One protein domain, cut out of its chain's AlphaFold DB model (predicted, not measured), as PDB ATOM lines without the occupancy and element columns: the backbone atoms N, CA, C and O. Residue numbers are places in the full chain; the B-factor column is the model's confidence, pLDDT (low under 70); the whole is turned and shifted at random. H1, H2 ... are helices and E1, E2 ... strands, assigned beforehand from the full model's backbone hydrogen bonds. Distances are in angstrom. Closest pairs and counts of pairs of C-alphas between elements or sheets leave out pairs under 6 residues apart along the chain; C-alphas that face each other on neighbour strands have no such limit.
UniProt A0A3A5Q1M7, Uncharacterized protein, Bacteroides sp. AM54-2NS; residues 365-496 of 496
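This is residues 365 to 496 of the 496 residues of an uncharacterized protein of Bacteroides sp. AM54-2NS (UniProt A0A3A5Q1M7). One twisted sheet of six strands has two helices, H1 and H2, side by side over one face, while the long unnamed stretch of residues 418 to 436 crosses the other face on its way from E3 to E4. The long hairpin of E5 and E6 lies along the length of the domain. The printed part has 132 residues, with the elements in the order H1 E1 E2 E3 E4 E5 E6 H2; the sheet runs E3 E2 E1 E6 E5 E4 and is antiparallel throughout. The class is mixed, helices and strands, in two layers, helices on one face of a sheet. The whole is compact, with a radius of gyration of the C-alphas of 14.2 A, and elongated, spanning 46 by 30 by 29 A.

H1, residues 365 to 380, begins at C-alpha 365 (143.212, 129.051, 187.323) and is 23.1 A long. E1, residues 388 to 395, is 23.7 A long; E2, residues 404 to 411, 22.2 A; E3, residues 414 to 417, 10.0 A. E4, residues 437 to 444, is 22.2 A long. E5, residues 447 to 460, begins at C-alpha 447 (160.168, 145.451, 161.307) and measures 41.6 A. E6, residues 463 to 474, measures 33.5 A. H2, residues 480 to 495, is 22.5 A long and ends at C-alpha 495 (131.580, 126.839, 179.824).

The sheet holds two meanders, E1 E2 E3 and E4 E5 E6, each strand the antiparallel neighbour of the one before. E1 of the one and E6 of the other are antiparallel neighbours, with N 390 and O 471 2.8 A apart, within hydrogen-bond range. So are N 391 and O 406 of E1 and E2, 2.8 A, and N 409 and O 416 of E2 and E3, 2.8 A. E5 pairs with E6 through N 454 and O 470, 2.8 A, and with E4 through N 440 and O 451, 2.9 A. H1 is on the sheet at a height of 8.3 A, over E2, and runs along the strands, at 26 degrees to E2 on the local plane; the closest C-alphas of the two are those of Gln 367 and Ser 404, 5.1 A. H2 is on the same face at a height of 8.7 A, over E6 and E5, slantwise to the strands, at 40 degrees to E6 on the local plane. H2 touches H1 with residues 486 to 493 alone, at a shallow tilt of 27 degrees, opposite ways; their closest C-alphas, of Ile 370 and Ile 490, are 6.8 A apart. Every O i to N i+4 pair is within range in H1, and 11 of 12 in H2.

The C-alphas farthest apart, of Gly 446 and Asp 461, are 47.8 A from each other. The printed part has no cut and ends at the chain's last residue, 496. The link from E3 to E4, 19 residues, is long. Mean pLDDT of the printed part is 84.5; residues 398 to 399 and 427 to 430 are under 70.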
ATOM      1  N   ASN A 365     143.262 130.390 187.918       87.81
ATOM      2  CA  ASN A 365     143.212 129.051 187.323       87.81
ATOM      3  C   ASN A 365     142.851 129.129 185.835       87.81
ATOM      4  O   ASN A 365     143.408 128.398 185.007       87.81
ATOM      5  N   LEU A 366     141.938 130.043 185.489       89.25
ATOM      6  CA  LEU A 366     141.619 130.354 184.099       89.25
ATOM      7  C   LEU A 366     142.847 130.908 183.368       89.25
ATOM      8  O   LEU A 366     143.145 130.457 182.264       89.25
ATOM      9  N   GLN A 367     143.578 131.838 183.989       90.12
ATOM     10  CA  GLN A 367     144.816 132.386 183.429       90.12
ATOM     11  C   GLN A 367     145.839 131.281 183.133       90.12
ATOM     12  O   GLN A 367     146.345 131.206 182.014       90.12
ATOM     13  N   ASP A 368     146.101 130.394 184.096       88.81
ATOM     14  CA  ASP A 368     147.029 129.270 183.925       88.81
ATOM     15  C   ASP A 368     146.604 128.349 182.770       88.81
ATOM     16  O   ASP A 368     147.431 127.948 181.946       88.81
ATOM     17  N   SER A 369     145.304 128.064 182.664       91.25
ATOM     18  CA  SER A 369     144.742 127.235 181.591       91.25
ATOM     19  C   SER A 369     144.882 127.902 180.217       91.25
ATOM     20  O   SER A 369     145.249 127.242 179.241       91.25
ATOM     21  N   ILE A 370     144.648 129.216 180.128       91.81
ATOM     22  CA  ILE A 370     144.824 129.985 178.888       91.81
ATOM     23  C   ILE A 370     146.301 130.019 178.484       91.81
ATOM     24  O   ILE A 370     146.601 129.807 177.311       91.81
ATOM     25  N   CYS A 371     147.228 130.210 179.426       91.00
ATOM     26  CA  CYS A 371     148.668 130.153 179.156       91.00
ATOM     27  C   CYS A 371     149.091 128.792 178.568       91.00
ATOM     28  O   CYS A 371     149.802 128.750 177.564       91.00
ATOM     29  N   GLN A 372     148.574 127.676 179.096       90.44
ATOM     30  CA  GLN A 372     148.844 126.341 178.540       90.44
ATOM     31  C   GLN A 372     148.282 126.142 177.123       90.44
ATOM     32  O   GLN A 372     148.907 125.470 176.297       90.44
ATOM     33  N   ILE A 373     147.098 126.695 176.830       91.75
ATOM     34  CA  ILE A 373     146.529 126.683 175.472       91.75
ATOM     35  C   ILE A 373     147.401 127.517 174.532       91.75
ATOM     36  O   ILE A 373     147.699 127.078 173.422       91.75
ATOM     37  N   LEU A 374     147.828 128.696 174.984       90.50
ATOM     38  CA  LEU A 374     148.633 129.634 174.212       90.50
ATOM     39  C   LEU A 374     149.991 129.066 173.813       90.50
ATOM     40  O   LEU A 374     150.383 129.231 172.658       90.50
ATOM     41  N   ASP A 375     150.681 128.375 174.720       87.31
ATOM     42  CA  ASP A 375     151.965 127.746 174.404       87.31
ATOM     43  C   ASP A 375     151.804 126.705 173.281       87.31
ATOM     44  O   ASP A 375     152.501 126.773 172.267       87.31
ATOM     45  N   LYS A 376     150.798 125.821 173.382       88.62
ATOM     46  CA  LYS A 376     150.486 124.828 172.331       88.62
ATOM     47  C   LYS A 376     150.074 125.480 171.010       88.62
ATOM     48  O   LYS A 376     150.439 125.003 169.936       88.62
ATOM     49  N   TYR A 377     149.291 126.553 171.086       88.81
ATOM     50  CA  TYR A 377     148.826 127.306 169.923       88.81
ATOM     51  C   TYR A 377     149.992 127.983 169.186       88.81
ATOM     52  O   TYR A 377     150.067 127.914 167.959       88.81
ATOM     53  N   CYS A 378     150.930 128.583 169.923       87.31
ATOM     54  CA  CYS A 378     152.108 129.229 169.345       87.31
ATOM     55  C   CYS A 378     153.035 128.232 168.651       87.31
ATOM     56  O   CYS A 378     153.550 128.537 167.574       87.31
ATOM     57  N   ASP A 379     153.203 127.041 169.232       84.50
ATOM     58  CA  ASP A 379     153.985 125.957 168.633       84.50
ATOM     59  C   ASP A 379     153.353 125.444 167.334       84.50
ATOM     60  O   ASP A 379     154.042 125.301 166.323       84.50
ATOM     61  N   ARG A 380     152.033 125.216 167.329       86.44
ATOM     62  CA  ARG A 380     151.303 124.723 166.148       86.44
ATOM     63  C   ARG A 380     151.348 125.706 164.977       86.44
ATOM     64  O   ARG A 380     151.457 125.273 163.835       86.44
ATOM     65  N   ASN A 381     151.273 127.005 165.263       84.31
ATOM     66  CA  ASN A 381     151.155 128.057 164.249       84.31
ATOM     67  C   ASN A 381     152.480 128.780 163.952       84.31
ATOM     68  O   ASN A 381     152.467 129.854 163.347       84.31
ATOM     69  N   ALA A 382     153.609 128.197 164.376       82.00
ATOM     70  CA  ALA A 382     154.967 128.675 164.112       82.00
ATOM     71  C   ALA A 382     155.183 130.164 164.457       82.00
ATOM     72  O   ALA A 382     155.725 130.928 163.655       82.00
ATOM     73  N   TYR A 383     154.748 130.588 165.649       83.81
ATOM     74  CA  TYR A 383     154.981 131.955 166.127       83.81
ATOM     75  C   TYR A 383     156.484 132.246 166.241       83.81
ATOM     76  O   TYR A 383     157.239 131.512 166.885       83.81
ATOM     77  N   GLY A 384     156.910 133.328 165.592       81.94
ATOM     78  CA  GLY A 384     158.306 133.696 165.416       81.94
ATOM     79  C   GLY A 384     158.888 134.520 166.562       81.94
ATOM     80  O   GLY A 384     158.276 134.764 167.604       81.94
ATOM     81  N   HIS A 385     160.123 134.978 166.368       83.19
ATOM     82  CA  HIS A 385     160.777 135.887 167.303       83.19
ATOM     83  C   HIS A 385     160.072 137.253 167.308       83.19
ATOM     84  O   HIS A 385     159.941 137.875 166.260       83.19
ATOM     85  N   ARG A 386     159.694 137.744 168.497       84.00
ATOM     86  CA  ARG A 386     158.981 139.016 168.751       84.00
ATOM     87  C   ARG A 386     157.513 139.051 168.336       84.00
ATOM     88  O   ARG A 386     156.897 140.096 168.553       84.00
ATOM     89  N   ASP A 387     156.946 137.953 167.840       88.31
ATOM     90  CA  ASP A 387     155.499 137.860 167.660       88.31
ATOM     91  C   ASP A 387     154.800 137.985 169.022       88.31
ATOM     92  O   ASP A 387     155.300 137.506 170.050       88.31
ATOM     93  N   ARG A 388     153.653 138.667 169.044       89.44
ATOM     94  CA  ARG A 388     152.932 139.016 170.272       89.44
ATOM     95  C   ARG A 388     151.500 138.530 170.238       89.44
ATOM     96  O   ARG A 388     150.849 138.595 169.196       89.44
ATOM     97  N   LEU A 389     151.005 138.133 171.403       90.38
ATOM     98  CA  LEU A 389     149.598 137.861 171.646       90.38
ATOM     99  C   LEU A 389     149.129 138.570 172.911       90.38
ATOM    100  O   LEU A 389     149.826 138.600 173.926       90.38
ATOM    101  N   GLU A 390     147.919 139.101 172.851       91.94
ATOM    102  CA  GLU A 390     147.192 139.639 173.987       91.94
ATOM    103  C   GLU A 390     145.809 139.000 174.031       91.94
ATOM    104  O   GLU A 390     145.078 139.015 173.044       91.94
ATOM    105  N   ILE A 391     145.467 138.419 175.177       90.88
ATOM    106  CA  ILE A 391     144.161 137.822 175.437       90.88
ATOM    107  C   ILE A 391     143.602 138.453 176.694       90.88
ATOM    108  O   ILE A 391     144.196 138.327 177.766       90.88
ATOM    109  N   ARG A 392     142.437 139.082 176.592       90.81
ATOM    110  CA  ARG A 392     141.733 139.656 177.734       90.81
ATOM    111  C   ARG A 392     140.333 139.066 177.818       90.81
ATOM    112  O   ARG A 392     139.532 139.199 176.904       90.81
ATOM    113  N   VAL A 393     140.030 138.425 178.940       90.56
ATOM    114  CA  VAL A 393     138.709 137.861 179.226       90.56
ATOM    115  C   VAL A 393     138.034 138.717 180.285       90.56
ATOM    116  O   VAL A 393     138.568 138.908 181.380       90.56
ATOM    117  N   THR A 394     136.853 139.241 179.972       89.62
ATOM    118  CA  THR A 394     136.093 140.122 180.870       89.62
ATOM    119  C   THR A 394     134.707 139.569 181.158       89.62
ATOM    120  O   THR A 394     134.089 138.910 180.321       89.62
ATOM    121  N   ASN A 395     134.211 139.833 182.366       86.94
ATOM    122  CA  ASN A 395     132.837 139.535 182.741       86.94
ATOM    123  C   ASN A 395     131.953 140.748 182.426       86.94
ATOM    124  O   ASN A 395     132.223 141.849 182.906       86.94
ATOM    125  N   LYS A 396     130.867 140.549 181.670       81.69
ATOM    126  CA  LYS A 396     129.942 141.637 181.299       81.69
ATOM    127  C   LYS A 396     129.235 142.273 182.496       81.69
ATOM    128  O   LYS A 396     128.845 143.433 182.416       81.69
ATOM    129  N   PHE A 397     129.089 141.543 183.601       74.62
ATOM    130  CA  PHE A 397     128.409 142.010 184.812       74.62
ATOM    131  C   PHE A 397     129.364 142.583 185.871       74.62
ATOM    132  O   PHE A 397     128.912 143.230 186.812       74.62
ATOM    133  N   LYS A 398     130.678 142.352 185.738       69.56
ATOM    134  CA  LYS A 398     131.728 142.862 186.639       69.56
ATOM    135  C   LYS A 398     132.968 143.234 185.822       69.56
ATOM    136  O   LYS A 398     133.859 142.412 185.637       69.56
ATOM    137  N   ALA A 399     133.005 144.468 185.324       64.81
ATOM    138  CA  ALA A 399     134.034 144.919 184.384       64.81
ATOM    139  C   ALA A 399     135.305 145.498 185.039       64.81
ATOM    140  O   ALA A 399     136.291 145.716 184.340       64.81
ATOM    141  N   GLU A 400     135.305 145.761 186.353       72.44
ATOM    142  CA  GLU A 400     136.413 146.474 187.016       72.44
ATOM    143  C   GLU A 400     137.737 145.695 187.012       72.44
ATOM    144  O   GLU A 400     138.800 146.297 186.880       72.44
ATOM    145  N   ILE A 401     137.686 144.364 187.129       78.62
ATOM    146  CA  ILE A 401     138.867 143.490 187.118       78.62
ATOM    147  C   ILE A 401     138.634 142.388 186.077       78.62
ATOM    148  O   ILE A 401     137.600 141.716 186.143       78.62
ATOM    149  N   PRO A 402     139.557 142.172 185.120       85.00
ATOM    150  CA  PRO A 402     139.418 141.090 184.154       85.00
ATOM    151  C   PRO A 402     139.430 139.717 184.848       85.00
ATOM    152  O   PRO A 402     140.027 139.525 185.912       85.00
ATOM    153  N   LEU A 403     138.768 138.738 184.230       87.69
ATOM    154  CA  LEU A 403     138.844 137.338 184.659       87.69
ATOM    155  C   LEU A 403     140.249 136.793 184.424       87.69
ATOM    156  O   LEU A 403     140.838 136.204 185.322       87.69
ATOM    157  N   SER A 404     140.794 137.079 183.242       89.88
ATOM    158  CA  SER A 404     142.141 136.713 182.817       89.88
ATOM    159  C   SER A 404     142.668 137.777 181.857       89.88
ATOM    160  O   SER A 404     141.911 138.316 181.044       89.88
ATOM    161  N   HIS A 405     143.959 138.085 181.930       91.06
ATOM    162  CA  HIS A 405     144.643 138.978 180.996       91.06
ATOM    163  C   HIS A 405     146.058 138.459 180.758       91.06
ATOM    164  O   HIS A 405     146.939 138.590 181.606       91.06
ATOM    165  N   VAL A 406     146.270 137.845 179.597       90.69
ATOM    166  CA  VAL A 406     147.561 137.293 179.191       90.69
ATOM    167  C   VAL A 406     148.168 138.195 178.128       90.69
ATOM    168  O   VAL A 406     147.557 138.437 177.091       90.69
ATOM    169  N   LYS A 407     149.390 138.666 178.370       91.69
ATOM    170  CA  LYS A 407     150.207 139.409 177.404       91.69
ATOM    171  C   LYS A 407     151.487 138.624 177.182       91.69
ATOM    172  O   LYS A 407     152.256 138.446 178.125       91.69
ATOM    173  N   MET A 408     151.711 138.125 175.975       91.00
ATOM    174  CA  MET A 408     152.776 137.167 175.694       91.00
ATOM    175  C   MET A 408     153.573 137.551 174.453       91.00
ATOM    176  O   MET A 408     153.009 137.806 173.393       91.00
ATOM    177  N   THR A 409     154.900 137.528 174.579       89.38
ATOM    178  CA  THR A 409     155.849 137.640 173.466       89.38
ATOM    179  C   THR A 409     156.496 136.286 173.233       89.38
ATOM    180  O   THR A 409     157.029 135.695 174.176       89.38
ATOM    181  N   ARG A 410     156.541 135.822 171.986       86.25
ATOM    182  CA  ARG A 410     157.304 134.629 171.623       86.25
ATOM    183  C   ARG A 410     158.745 135.001 171.272       86.25
ATOM    184  O   ARG A 410     159.019 135.999 170.605       86.25
ATOM    185  N   ASN A 411     159.701 134.217 171.754       78.88
ATOM    186  CA  ASN A 411     161.124 134.386 171.475       78.88
ATOM    187  C   ASN A 411     161.734 133.015 171.150       78.88
ATOM    188  O   ASN A 411     162.372 132.378 171.990       78.88
ATOM    189  N   GLY A 412     161.477 132.540 169.929       74.62
ATOM    190  CA  GLY A 412     161.806 131.173 169.531       74.62
ATOM    191  C   GLY A 412     160.911 130.169 170.260       74.62
ATOM    192  O   GLY A 412     159.695 130.221 170.125       74.62
ATOM    193  N   ILE A 413     161.512 129.280 171.054       70.75
ATOM    194  CA  ILE A 413     160.799 128.226 171.804       70.75
ATOM    195  C   ILE A 413     160.262 128.747 173.155       70.75
ATOM    196  O   ILE A 413     159.405 128.122 173.772       70.75
ATOM    197  N   ASN A 414     160.727 129.911 173.622       77.50
ATOM    198  CA  ASN A 414     160.344 130.444 174.930       77.50
ATOM    199  C   ASN A 414     159.261 131.524 174.818       77.50
ATOM    200  O   ASN A 414     159.339 132.417 173.968       77.50
ATOM    201  N   SER A 415     158.296 131.480 175.738       83.50
ATOM    202  CA  SER A 415     157.276 132.514 175.944       83.50
ATOM    203  C   SER A 415     157.704 133.480 177.051       83.50
ATOM    204  O   SER A 415     158.157 133.061 178.115       83.50
ATOM    205  N   TYR A 416     157.550 134.781 176.810       85.06
ATOM    206  CA  TYR A 416     157.791 135.834 177.795       85.06
ATOM    207  C   TYR A 416     156.508 136.602 178.062       85.06
ATOM    208  O   TYR A 416     155.940 137.198 177.146       85.06
ATOM    209  N   TYR A 417     156.087 136.636 179.322       87.88
ATOM    210  CA  TYR A 417     154.893 137.365 179.722       87.88
ATOM    211  C   TYR A 417     155.200 138.815 180.095       87.88
ATOM    212  O   TYR A 417     156.174 139.101 180.799       87.88
ATOM    213  N   ASP A 418     154.343 139.724 179.641       86.31
ATOM    214  CA  ASP A 418     154.355 141.124 180.045       86.31
ATOM    215  C   ASP A 418     153.352 141.351 181.183       86.31
ATOM    216  O   ASP A 418     152.215 140.892 181.135       86.31
ATOM    217  N   TYR A 419     153.788 142.061 182.221       85.00
ATOM    218  CA  TYR A 419     152.994 142.326 183.427       85.00
ATOM    219  C   TYR A 419     152.655 143.816 183.574       85.00
ATOM    220  O   TYR A 419     152.251 144.255 184.653       85.00
ATOM    221  N   SER A 420     152.917 144.632 182.546       78.31
ATOM    222  CA  SER A 420     152.683 146.075 182.583       78.31
ATOM    223  C   SER A 420     151.197 146.398 182.434       78.31
ATOM    224  O   SER A 420     150.454 145.677 181.773       78.31
ATOM    225  N   ASP A 421     150.767 147.518 183.016       74.12
ATOM    226  CA  ASP A 421     149.410 148.046 182.804       74.12
ATOM    227  C   ASP A 421     149.310 148.839 181.492       74.12
ATOM    228  O   ASP A 421     148.239 149.314 181.129       74.12
ATOM    229  N   GLN A 422     150.425 149.001 180.773       73.88
ATOM    230  CA  GLN A 422     150.439 149.716 179.505       73.88
ATOM    231  C   GLN A 422     149.768 148.877 178.406       73.88
ATOM    232  O   GLN A 422     149.807 147.637 178.466       73.88
ATOM    233  N   PRO A 423     149.177 149.535 177.392       72.69
ATOM    234  CA  PRO A 423     148.729 148.860 176.180       72.69
ATOM    235  C   PRO A 423     149.885 148.048 175.592       72.69
ATOM    236  O   PRO A 423     150.965 148.582 175.327       72.69
ATOM    237  N   TYR A 424     149.686 146.739 175.462       81.50
ATOM    238  CA  TYR A 424     150.751 145.822 175.066       81.50
ATOM    239  C   TYR A 424     150.857 145.724 173.540       81.50
ATOM    240  O   TYR A 424     151.957 145.852 172.979       81.50
ATOM    241  N   ILE A 425     149.704 145.589 172.883       80.56
ATOM    242  CA  ILE A 425     149.462 145.974 171.491       80.56
ATOM    243  C   ILE A 425     148.628 147.268 171.533       80.56
ATOM    244  O   ILE A 425     147.824 147.449 172.448       80.56
ATOM    245  N   SER A 426     148.871 148.206 170.612       71.69
ATOM    246  CA  SER A 426     148.146 149.486 170.568       71.69
ATOM    247  C   SER A 426     146.633 149.262 170.594       71.69
ATOM    248  O   SER A 426     146.120 148.312 170.004       71.69
ATOM    249  N   GLU A 427     145.914 150.109 171.328       64.31
ATOM    250  CA  GLU A 427     144.456 150.075 171.299       64.31
ATOM    251  C   GLU A 427     143.967 150.626 169.963       64.31
ATOM    252  O   GLU A 427     144.362 151.719 169.552       64.31
ATOM    253  N   ASP A 428     143.119 149.853 169.288       61.69
ATOM    254  CA  ASP A 428     142.447 150.295 168.078       61.69
ATOM    255  C   ASP A 428     141.583 151.517 168.397       61.69
ATOM    256  O   ASP A 428     140.928 151.593 169.438       61.69
ATOM    257  N   SER A 429     141.496 152.456 167.459       57.41
ATOM    258  CA  SER A 429     140.589 153.602 167.563       57.41
ATOM    259  C   SER A 429     139.103 153.224 167.433       57.41
ATOM    260  O   SER A 429     138.248 154.109 167.420       57.41
ATOM    261  N   VAL A 430     138.787 151.932 167.283       63.19
ATOM    262  CA  VAL A 430     137.450 151.403 166.997       63.19
ATOM    263  C   VAL A 430     137.098 150.299 167.994       63.19
ATOM    264  O   VAL A 430     137.836 149.332 168.160       63.19
ATOM    265  N   THR A 431     135.935 150.422 168.632       70.12
ATOM    266  CA  THR A 431     135.368 149.371 169.485       70.12
ATOM    267  C   THR A 431     134.712 148.297 168.616       70.12
ATOM    268  O   THR A 431     133.708 148.578 167.960       70.12
ATOM    269  N   LEU A 432     135.248 147.074 168.618       78.69
ATOM    270  CA  LEU A 432     134.695 145.954 167.847       78.69
ATOM    271  C   LEU A 432     133.438 145.359 168.488       78.69
ATOM    272  O   LEU A 432     133.319 145.281 169.714       78.69
ATOM    273  N   ARG A 433     132.503 144.894 167.652       82.06
ATOM    274  CA  ARG A 433     131.393 144.034 168.089       82.06
ATOM    275  C   ARG A 433     131.830 142.570 168.081       82.06
ATOM    276  O   ARG A 433     132.748 142.175 167.369       82.06
ATOM    277  N   SER A 434     131.134 141.740 168.854       85.25
ATOM    278  CA  SER A 434     131.394 140.298 168.870       85.25
ATOM    279  C   SER A 434     131.280 139.692 167.467       85.25
ATOM    280  O   SER A 434     130.237 139.815 166.827       85.25
ATOM    281  N   GLY A 435     132.306 138.952 167.051       84.56
ATOM    282  CA  GLY A 435     132.405 138.319 165.738       84.56
ATOM    283  C   GLY A 435     133.098 139.178 164.676       84.56
ATOM    284  O   GLY A 435     133.316 138.688 163.571       84.56
ATOM    285  N   GLU A 436     133.449 140.429 164.985       86.19
ATOM    286  CA  GLU A 436     134.156 141.321 164.063       86.19
ATOM    287  C   GLU A 436     135.675 141.186 164.203       86.19
ATOM    288  O   GLU A 436     136.207 140.993 165.299       86.19
ATOM    289  N   PHE A 437     136.363 141.325 163.071       87.06
ATOM    290  CA  PHE A 437     137.818 141.377 162.986       87.06
ATOM    291  C   PHE A 437     138.250 142.786 162.574       87.06
ATOM    292  O   PHE A 437     137.670 143.359 161.650       87.06
ATOM    293  N   ALA A 438     139.294 143.314 163.210       86.06
ATOM    294  CA  ALA A 438     140.028 144.481 162.735       86.06
ATOM    295  C   ALA A 438     141.463 144.097 162.393       86.06
ATOM    296  O   ALA A 438     142.098 143.302 163.086       86.06
ATOM    297  N   THR A 439     141.979 144.689 161.324       85.69
ATOM    298  CA  THR A 439     143.361 144.511 160.877       85.69
ATOM    299  C   THR A 439     144.074 145.848 160.897       85.69
ATOM    300  O   THR A 439     143.537 146.829 160.385       85.69
ATOM    301  N   ASP A 440     145.293 145.861 161.416       84.19
ATOM    302  CA  ASP A 440     146.170 147.029 161.425       84.19
ATOM    303  C   ASP A 440     147.628 146.600 161.166       84.19
ATOM    304  O   ASP A 440     147.935 145.416 160.991       84.19
ATOM    305  N   SER A 441     148.553 147.550 161.108       83.75
ATOM    306  CA  SER A 441     149.984 147.285 161.008       83.75
ATOM    307  C   SER A 441     150.783 148.227 161.897       83.75
ATOM    308  O   SER A 441     150.558 149.434 161.916       83.75
ATOM    309  N   VAL A 442     151.759 147.679 162.613       83.75
ATOM    310  CA  VAL A 442     152.617 148.433 163.530       83.75
ATOM    311  C   VAL A 442     154.068 148.224 163.120       83.75
ATOM    312  O   VAL A 442     154.550 147.094 163.048       83.75
ATOM    313  N   VAL A 443     154.791 149.321 162.889       81.19
ATOM    314  CA  VAL A 443     156.239 149.285 162.655       81.19
ATOM    315  C   VAL A 443     156.976 149.416 163.982       81.19
ATOM    316  O   VAL A 443     156.765 150.368 164.736       81.19
ATOM    317  N   ARG A 444     157.872 148.472 164.275       74.50
ATOM    318  CA  ARG A 444     158.672 148.489 165.503       74.50
ATOM    319  C   ARG A 444     160.090 148.007 165.237       74.50
ATOM    320  O   ARG A 444     160.294 146.910 164.741       74.50
ATOM    321  N   TYR A 445     161.076 148.822 165.615       73.06
ATOM    322  CA  TYR A 445     162.505 148.528 165.423       73.06
ATOM    323  C   TYR A 445     162.903 148.207 163.969       73.06
ATOM    324  O   TYR A 445     163.853 147.464 163.749       73.06
ATOM    325  N   GLY A 446     162.198 148.781 162.990       76.19
ATOM    326  CA  GLY A 446     162.449 148.555 161.563       76.19
ATOM    327  C   GLY A 446     161.687 147.374 160.954       76.19
ATOM    328  O   GLY A 446     161.669 147.265 159.734       76.19
ATOM    329  N   ASP A 447     161.012 146.556 161.769       79.38
ATOM    330  CA  ASP A 447     160.168 145.451 161.307       79.38
ATOM    331  C   ASP A 447     158.691 145.880 161.256       79.38
ATOM    332  O   ASP A 447     158.208 146.579 162.154       79.38
ATOM    333  N   THR A 448     157.959 145.435 160.233       85.81
ATOM    334  CA  THR A 448     156.504 145.625 160.123       85.81
ATOM    335  C   THR A 448     155.784 144.404 160.687       85.81
ATOM    336  O   THR A 448     156.022 143.283 160.240       85.81
ATOM    337  N   PHE A 449     154.888 144.620 161.648       86.69
ATOM    338  CA  PHE A 449     154.022 143.587 162.210       86.69
ATOM    339  C   PHE A 449     152.582 143.819 161.762       86.69
ATOM    340  O   PHE A 449     152.045 144.913 161.927       86.69
ATOM    341  N   HIS A 450     151.947 142.783 161.232       88.81
ATOM    342  CA  HIS A 450     150.524 142.743 160.936       88.81
ATOM    343  C   HIS A 450     149.753 142.417 162.213       88.81
ATOM    344  O   HIS A 450     150.000 141.391 162.855       88.81
ATOM    345  N   VAL A 451     148.840 143.309 162.584       87.88
ATOM    346  CA  VAL A 451     147.986 143.182 163.760       87.88
ATOM    347  C   VAL A 451     146.619 142.672 163.331       87.88
ATOM    348  O   VAL A 451     146.027 143.197 162.390       87.88
ATOM    349  N   LEU A 452     146.118 141.659 164.032       89.56
ATOM    350  CA  LEU A 452     144.748 141.178 163.898       89.56
ATOM    351  C   LEU A 452     144.088 141.175 165.274       89.56
ATOM    352  O   LEU A 452     144.601 140.552 166.209       89.56
ATOM    353  N   HIS A 453     142.959 141.864 165.371       89.94
ATOM    354  CA  HIS A 453     142.143 142.011 166.567       89.94
ATOM    355  C   HIS A 453     140.779 141.358 166.338       89.94
ATOM    356  O   HIS A 453     140.155 141.544 165.294       89.94
ATOM    357  N   TYR A 454     140.334 140.567 167.307       90.62
ATOM    358  CA  TYR A 454     139.093 139.812 167.267       90.62
ATOM    359  C   TYR A 454     138.407 139.853 168.633       90.62
ATOM    360  O   TYR A 454     139.025 139.524 169.645       90.62
ATOM    361  N   SER A 455     137.122 140.209 168.654       90.00
ATOM    362  CA  SER A 455     136.302 140.193 169.870       90.00
ATOM    363  C   SER A 455     135.211 139.129 169.768       90.00
ATOM    364  O   SER A 455     134.524 139.038 168.750       90.00
ATOM    365  N   TYR A 456     135.018 138.326 170.815       91.75
ATOM    366  CA  TYR A 456     134.074 137.205 170.819       91.75
ATOM    367  C   TYR A 456     133.291 137.097 172.134       91.75
ATOM    368  O   TYR A 456     133.861 136.904 173.208       91.75
ATOM    369  N   ASP A 457     131.963 137.187 172.051       90.75
ATOM    370  CA  ASP A 457     131.054 137.066 173.192       90.75
ATOM    371  C   ASP A 457     130.665 135.603 173.457       90.75
ATOM    372  O   ASP A 457     130.024 134.942 172.637       90.75
ATOM    373  N   VAL A 458     130.961 135.124 174.666       88.94
ATOM    374  CA  VAL A 458     130.576 133.790 175.133       88.94
ATOM    375  C   VAL A 458     129.178 133.834 175.741       88.94
ATOM    376  O   VAL A 458     128.916 134.552 176.714       88.94
ATOM    377  N   LYS A 459     128.275 133.026 175.177       87.94
ATOM    378  CA  LYS A 459     126.867 132.942 175.586       87.94
ATOM    379  C   LYS A 459     126.549 131.632 176.306       87.94
ATOM    380  O   LYS A 459     126.987 130.562 175.873       87.94
ATOM    381  N   ARG A 460     125.712 131.719 177.343       81.56
ATOM    382  CA  ARG A 460     125.017 130.589 177.983       81.56
ATOM    383  C   ARG A 460     123.523 130.897 177.978       81.56
ATOM    384  O   ARG A 460     123.136 131.988 178.389       81.56
ATOM    385  N   ASP A 461     122.711 129.993 177.434       77.62
ATOM    386  CA  ASP A 461     121.249 130.146 177.339       77.62
ATOM    387  C   ASP A 461     120.813 131.519 176.781       77.62
ATOM    388  O   ASP A 461     119.957 132.209 177.325       77.62
ATOM    389  N   SER A 462     121.453 131.941 175.682       77.06
ATOM    390  CA  SER A 462     121.255 133.232 174.988       77.06
ATOM    391  C   SER A 462     121.718 134.495 175.729       77.06
ATOM    392  O   SER A 462     121.718 135.574 175.133       77.06
ATOM    393  N   THR A 463     122.195 134.384 176.970       82.38
ATOM    394  CA  THR A 463     122.765 135.507 177.727       82.38
ATOM    395  C   THR A 463     124.276 135.574 177.514       82.38
ATOM    396  O   THR A 463     124.972 134.571 177.675       82.38
ATOM    397  N   VAL A 464     124.802 136.749 177.152       84.12
ATOM    398  CA  VAL A 464     126.255 136.976 177.066       84.12
ATOM    399  C   VAL A 464     126.817 137.100 178.478       84.12
ATOM    400  O   VAL A 464     126.445 138.017 179.209       84.12
ATOM    401  N   LEU A 465     127.714 136.191 178.854       86.06
ATOM    402  CA  LEU A 465     128.336 136.181 180.181       86.06
ATOM    403  C   LEU A 465     129.736 136.796 180.157       86.06
ATOM    404  O   LEU A 465     130.091 137.590 181.032       86.06
ATOM    405  N   TYR A 466     130.512 136.456 179.130       90.19
ATOM    406  CA  TYR A 466     131.914 136.835 179.015       90.19
ATOM    407  C   TYR A 466     132.212 137.397 177.632       90.19
ATOM    408  O   TYR A 466     131.557 137.034 176.657       90.19
ATOM    409  N   ASN A 467     133.226 138.248 177.557       90.88
ATOM    410  CA  ASN A 467     133.823 138.683 176.304       90.88
ATOM    411  C   ASN A 467     135.298 138.264 176.289       90.88
ATOM    412  O   ASN A 467     136.006 138.461 177.282       90.88
ATOM    413  N   ILE A 468     135.720 137.649 175.186       91.25
ATOM    414  CA  ILE A 468     137.103 137.285 174.892       91.25
ATOM    415  C   ILE A 468     137.616 138.274 173.849       91.25
ATOM    416  O   ILE A 468     137.137 138.289 172.717       91.25
ATOM    417  N   ASP A 469     138.596 139.070 174.242       90.31
ATOM    418  CA  ASP A 469     139.284 140.033 173.393       90.31
ATOM    419  C   ASP A 469     140.665 139.478 173.028       90.31
ATOM    420  O   ASP A 469     141.464 139.162 173.916       90.31
ATOM    421  N   LEU A 470     140.922 139.290 171.735       90.88
ATOM    422  CA  LEU A 470     142.121 138.642 171.205       90.88
ATOM    423  C   LEU A 470     142.845 139.579 170.251       90.88
ATOM    424  O   LEU A 470     142.283 139.998 169.243       90.88
ATOM    425  N   LYS A 471     144.123 139.841 170.513       90.62
ATOM    426  CA  LYS A 471     144.994 140.594 169.610       90.62
ATOM    427  C   LYS A 471     146.259 139.812 169.332       90.62
ATOM    428  O   LYS A 471     146.889 139.275 170.241       90.62
ATOM    429  N   THR A 472     146.658 139.781 168.072       90.25
ATOM    430  CA  THR A 472     147.917 139.174 167.636       90.25
ATOM    431  C   THR A 472     148.691 140.190 166.815       90.25
ATOM    432  O   THR A 472     148.084 140.944 166.064       90.25
ATOM    433  N   ALA A 473     150.014 140.236 166.967       89.12
ATOM    434  CA  ALA A 473     150.899 141.055 166.144       89.12
ATOM    435  C   ALA A 473     152.055 140.183 165.651       89.12
ATOM    436  O   ALA A 473     152.855 139.705 166.461       89.12
ATOM    437  N   ARG A 474     152.116 139.947 164.337       88.06
ATOM    438  CA  ARG A 474     153.020 138.967 163.715       88.06
ATOM    439  C   ARG A 474     153.710 139.531 162.481       88.06
ATOM    440  O   ARG A 474     153.151 140.382 161.801       88.06
ATOM    441  N   GLN A 475     154.897 139.025 162.153       84.25
ATOM    442  CA  GLN A 475     155.539 139.349 160.866       84.25
ATOM    443  C   GLN A 475     154.789 138.736 159.673       84.25
ATOM    444  O   GLN A 475     154.698 139.342 158.611       84.25
ATOM    445  N   SER A 476     154.220 137.542 159.849       83.25
ATOM    446  CA  SER A 476     153.310 136.918 158.883       83.25
ATOM    447  C   SER A 476     151.878 137.408 159.089       83.25
ATOM    448  O   SER A 476     151.458 137.592 160.228       83.25
ATOM    449  N   THR A 477     151.091 137.540 158.021       81.31
ATOM    450  CA  THR A 477     149.670 137.908 158.119       81.31
ATOM    451  C   THR A 477     148.890 136.875 158.956       81.31
ATOM    452  O   THR A 477     148.831 135.712 158.553       81.31
ATOM    453  N   PRO A 478     148.302 137.255 160.108       80.12
ATOM    454  CA  PRO A 478     147.497 136.343 160.920       80.12
ATOM    455  C   PRO A 478     146.198 135.964 160.194       80.12
ATOM    456  O   PRO A 478     145.589 136.816 159.545       80.12
ATOM    457  N   GLN A 479     145.746 134.714 160.317       86.44
ATOM    458  CA  GLN A 479     144.498 134.269 159.686       86.44
ATOM    459  C   GLN A 479     143.302 134.356 160.642       86.44
ATOM    460  O   GLN A 479     143.406 134.047 161.828       86.44
ATOM    461  N   HIS A 480     142.129 134.723 160.114       87.88
ATOM    462  CA  HIS A 480     140.890 134.804 160.900       87.88
ATOM    463  C   HIS A 480     140.482 133.444 161.492       87.88
ATOM    464  O   HIS A 480     140.024 133.376 162.634       87.88
ATOM    465  N   GLU A 481     140.662 132.360 160.730       86.81
ATOM    466  CA  GLU A 481     140.336 130.995 161.162       86.81
ATOM    467  C   GLU A 481     141.145 130.590 162.401       86.81
ATOM    468  O   GLU A 481     140.576 130.072 163.363       86.81
ATOM    469  N   GLU A 482     142.438 130.931 162.434       86.75
ATOM    470  CA  GLU A 482     143.332 130.638 163.557       86.75
ATOM    471  C   GLU A 482     142.869 131.306 164.865       86.75
ATOM    472  O   GLU A 482     142.868 130.666 165.920       86.75
ATOM    473  N   LEU A 483     142.474 132.586 164.827       87.75
ATOM    474  CA  LEU A 483     141.991 133.298 166.021       87.75
ATOM    475  C   LEU A 483     140.610 132.801 166.463       87.75
ATOM    476  O   LEU A 483     140.326 132.759 167.661       87.75
ATOM    477  N   ASN A 484     139.764 132.388 165.520       90.00
ATOM    478  CA  ASN A 484     138.459 131.817 165.836       90.00
ATOM    479  C   ASN A 484     138.588 130.444 166.523       90.00
ATOM    480  O   ASN A 484     137.880 130.173 167.494       90.00
ATOM    481  N   GLU A 485     139.515 129.587 166.078       90.44
ATOM    482  CA  GLU A 485     139.832 128.323 166.767       90.44
ATOM    483  C   GLU A 485     140.326 128.560 168.202       90.44
ATOM    484  O   GLU A 485     139.908 127.865 169.138       90.44
ATOM    485  N   LEU A 486     141.184 129.566 168.395       91.56
ATOM    486  CA  LEU A 486     141.691 129.936 169.714       91.56
ATOM    487  C   LEU A 486     140.569 130.444 170.632       91.56
ATOM    488  O   LEU A 486     140.451 129.980 171.768       91.56
ATOM    489  N   ALA A 487     139.698 131.325 170.130       91.44
ATOM    490  CA  ALA A 487     138.540 131.823 170.874       91.44
ATOM    491  C   ALA A 487     137.611 130.687 171.325       91.44
ATOM    492  O   ALA A 487     137.213 130.650 172.488       91.44
ATOM    493  N   LYS A 488     137.319 129.720 170.445       91.62
ATOM    494  CA  LYS A 488     136.490 128.540 170.768       91.62
ATOM    495  C   LYS A 488     137.139 127.621 171.804       91.62
ATOM    496  O   LYS A 488     136.457 127.052 172.660       91.62
ATOM    497  N   SER A 489     138.461 127.483 171.749       91.31
ATOM    498  CA  SER A 489     139.214 126.704 172.739       91.31
ATOM    499  C   SER A 489     139.088 127.324 174.136       91.31
ATOM    500  O   SER A 489     138.834 126.614 175.107       91.31
ATOM    501  N   ILE A 490     139.178 128.654 174.234       91.75
ATOM    502  CA  ILE A 490     139.006 129.393 175.495       91.75
ATOM    503  C   ILE A 490     137.537 129.403 175.939       91.75
ATOM    504  O   ILE A 490     137.247 129.226 177.119       91.75
ATOM    505  N   GLU A 491     136.590 129.541 175.009       92.06
ATOM    506  CA  GLU A 491     135.154 129.430 175.292       92.06
ATOM    507  C   GLU A 491     134.811 128.101 175.977       92.06
ATOM    508  O   GLU A 491     133.997 128.074 176.899       92.06
ATOM    509  N   THR A 492     135.447 127.007 175.551       90.31
ATOM    510  CA  THR A 492     135.241 125.683 176.151       90.31
ATOM    511  C   THR A 492     135.643 125.667 177.627       90.31
ATOM    512  O   THR A 492     134.934 125.061 178.425       90.31
ATOM    513  N   LEU A 493     136.712 126.376 178.012       89.25
ATOM    514  CA  LEU A 493     137.106 126.530 179.420       89.25
ATOM    515  C   LEU A 493     136.083 127.340 180.223       89.25
ATOM    516  O   LEU A 493     135.804 127.012 181.367       89.25
ATOM    517  N   LEU A 494     135.509 128.384 179.623       86.94
ATOM    518  CA  LEU A 494     134.549 129.277 180.285       86.94
ATOM    519  C   LEU A 494     133.151 128.664 180.469       86.94
ATOM    520  O   LEU A 494     132.317 129.234 181.178       86.94
ATOM    521  N   LYS A 495     132.865 127.553 179.781       84.12
ATOM    522  CA  LYS A 495     131.580 126.839 179.824       84.12
ATOM    523  C   LYS A 495     131.582 125.604 180.730       84.12
ATOM    524  O   LYS A 495     130.494 125.080 180.984       84.12
ATOM    525  N   GLN A 496     132.758 125.146 181.165       73.69
ATOM    526  CA  GLN A 496     132.909 124.136 182.219       73.69
ATOM    527  C   GLN A 496     132.474 124.726 183.560       73.69
ATOM    528  O   GLN A 496     131.823 123.977 184.324       73.69
TER     529      GLN A 496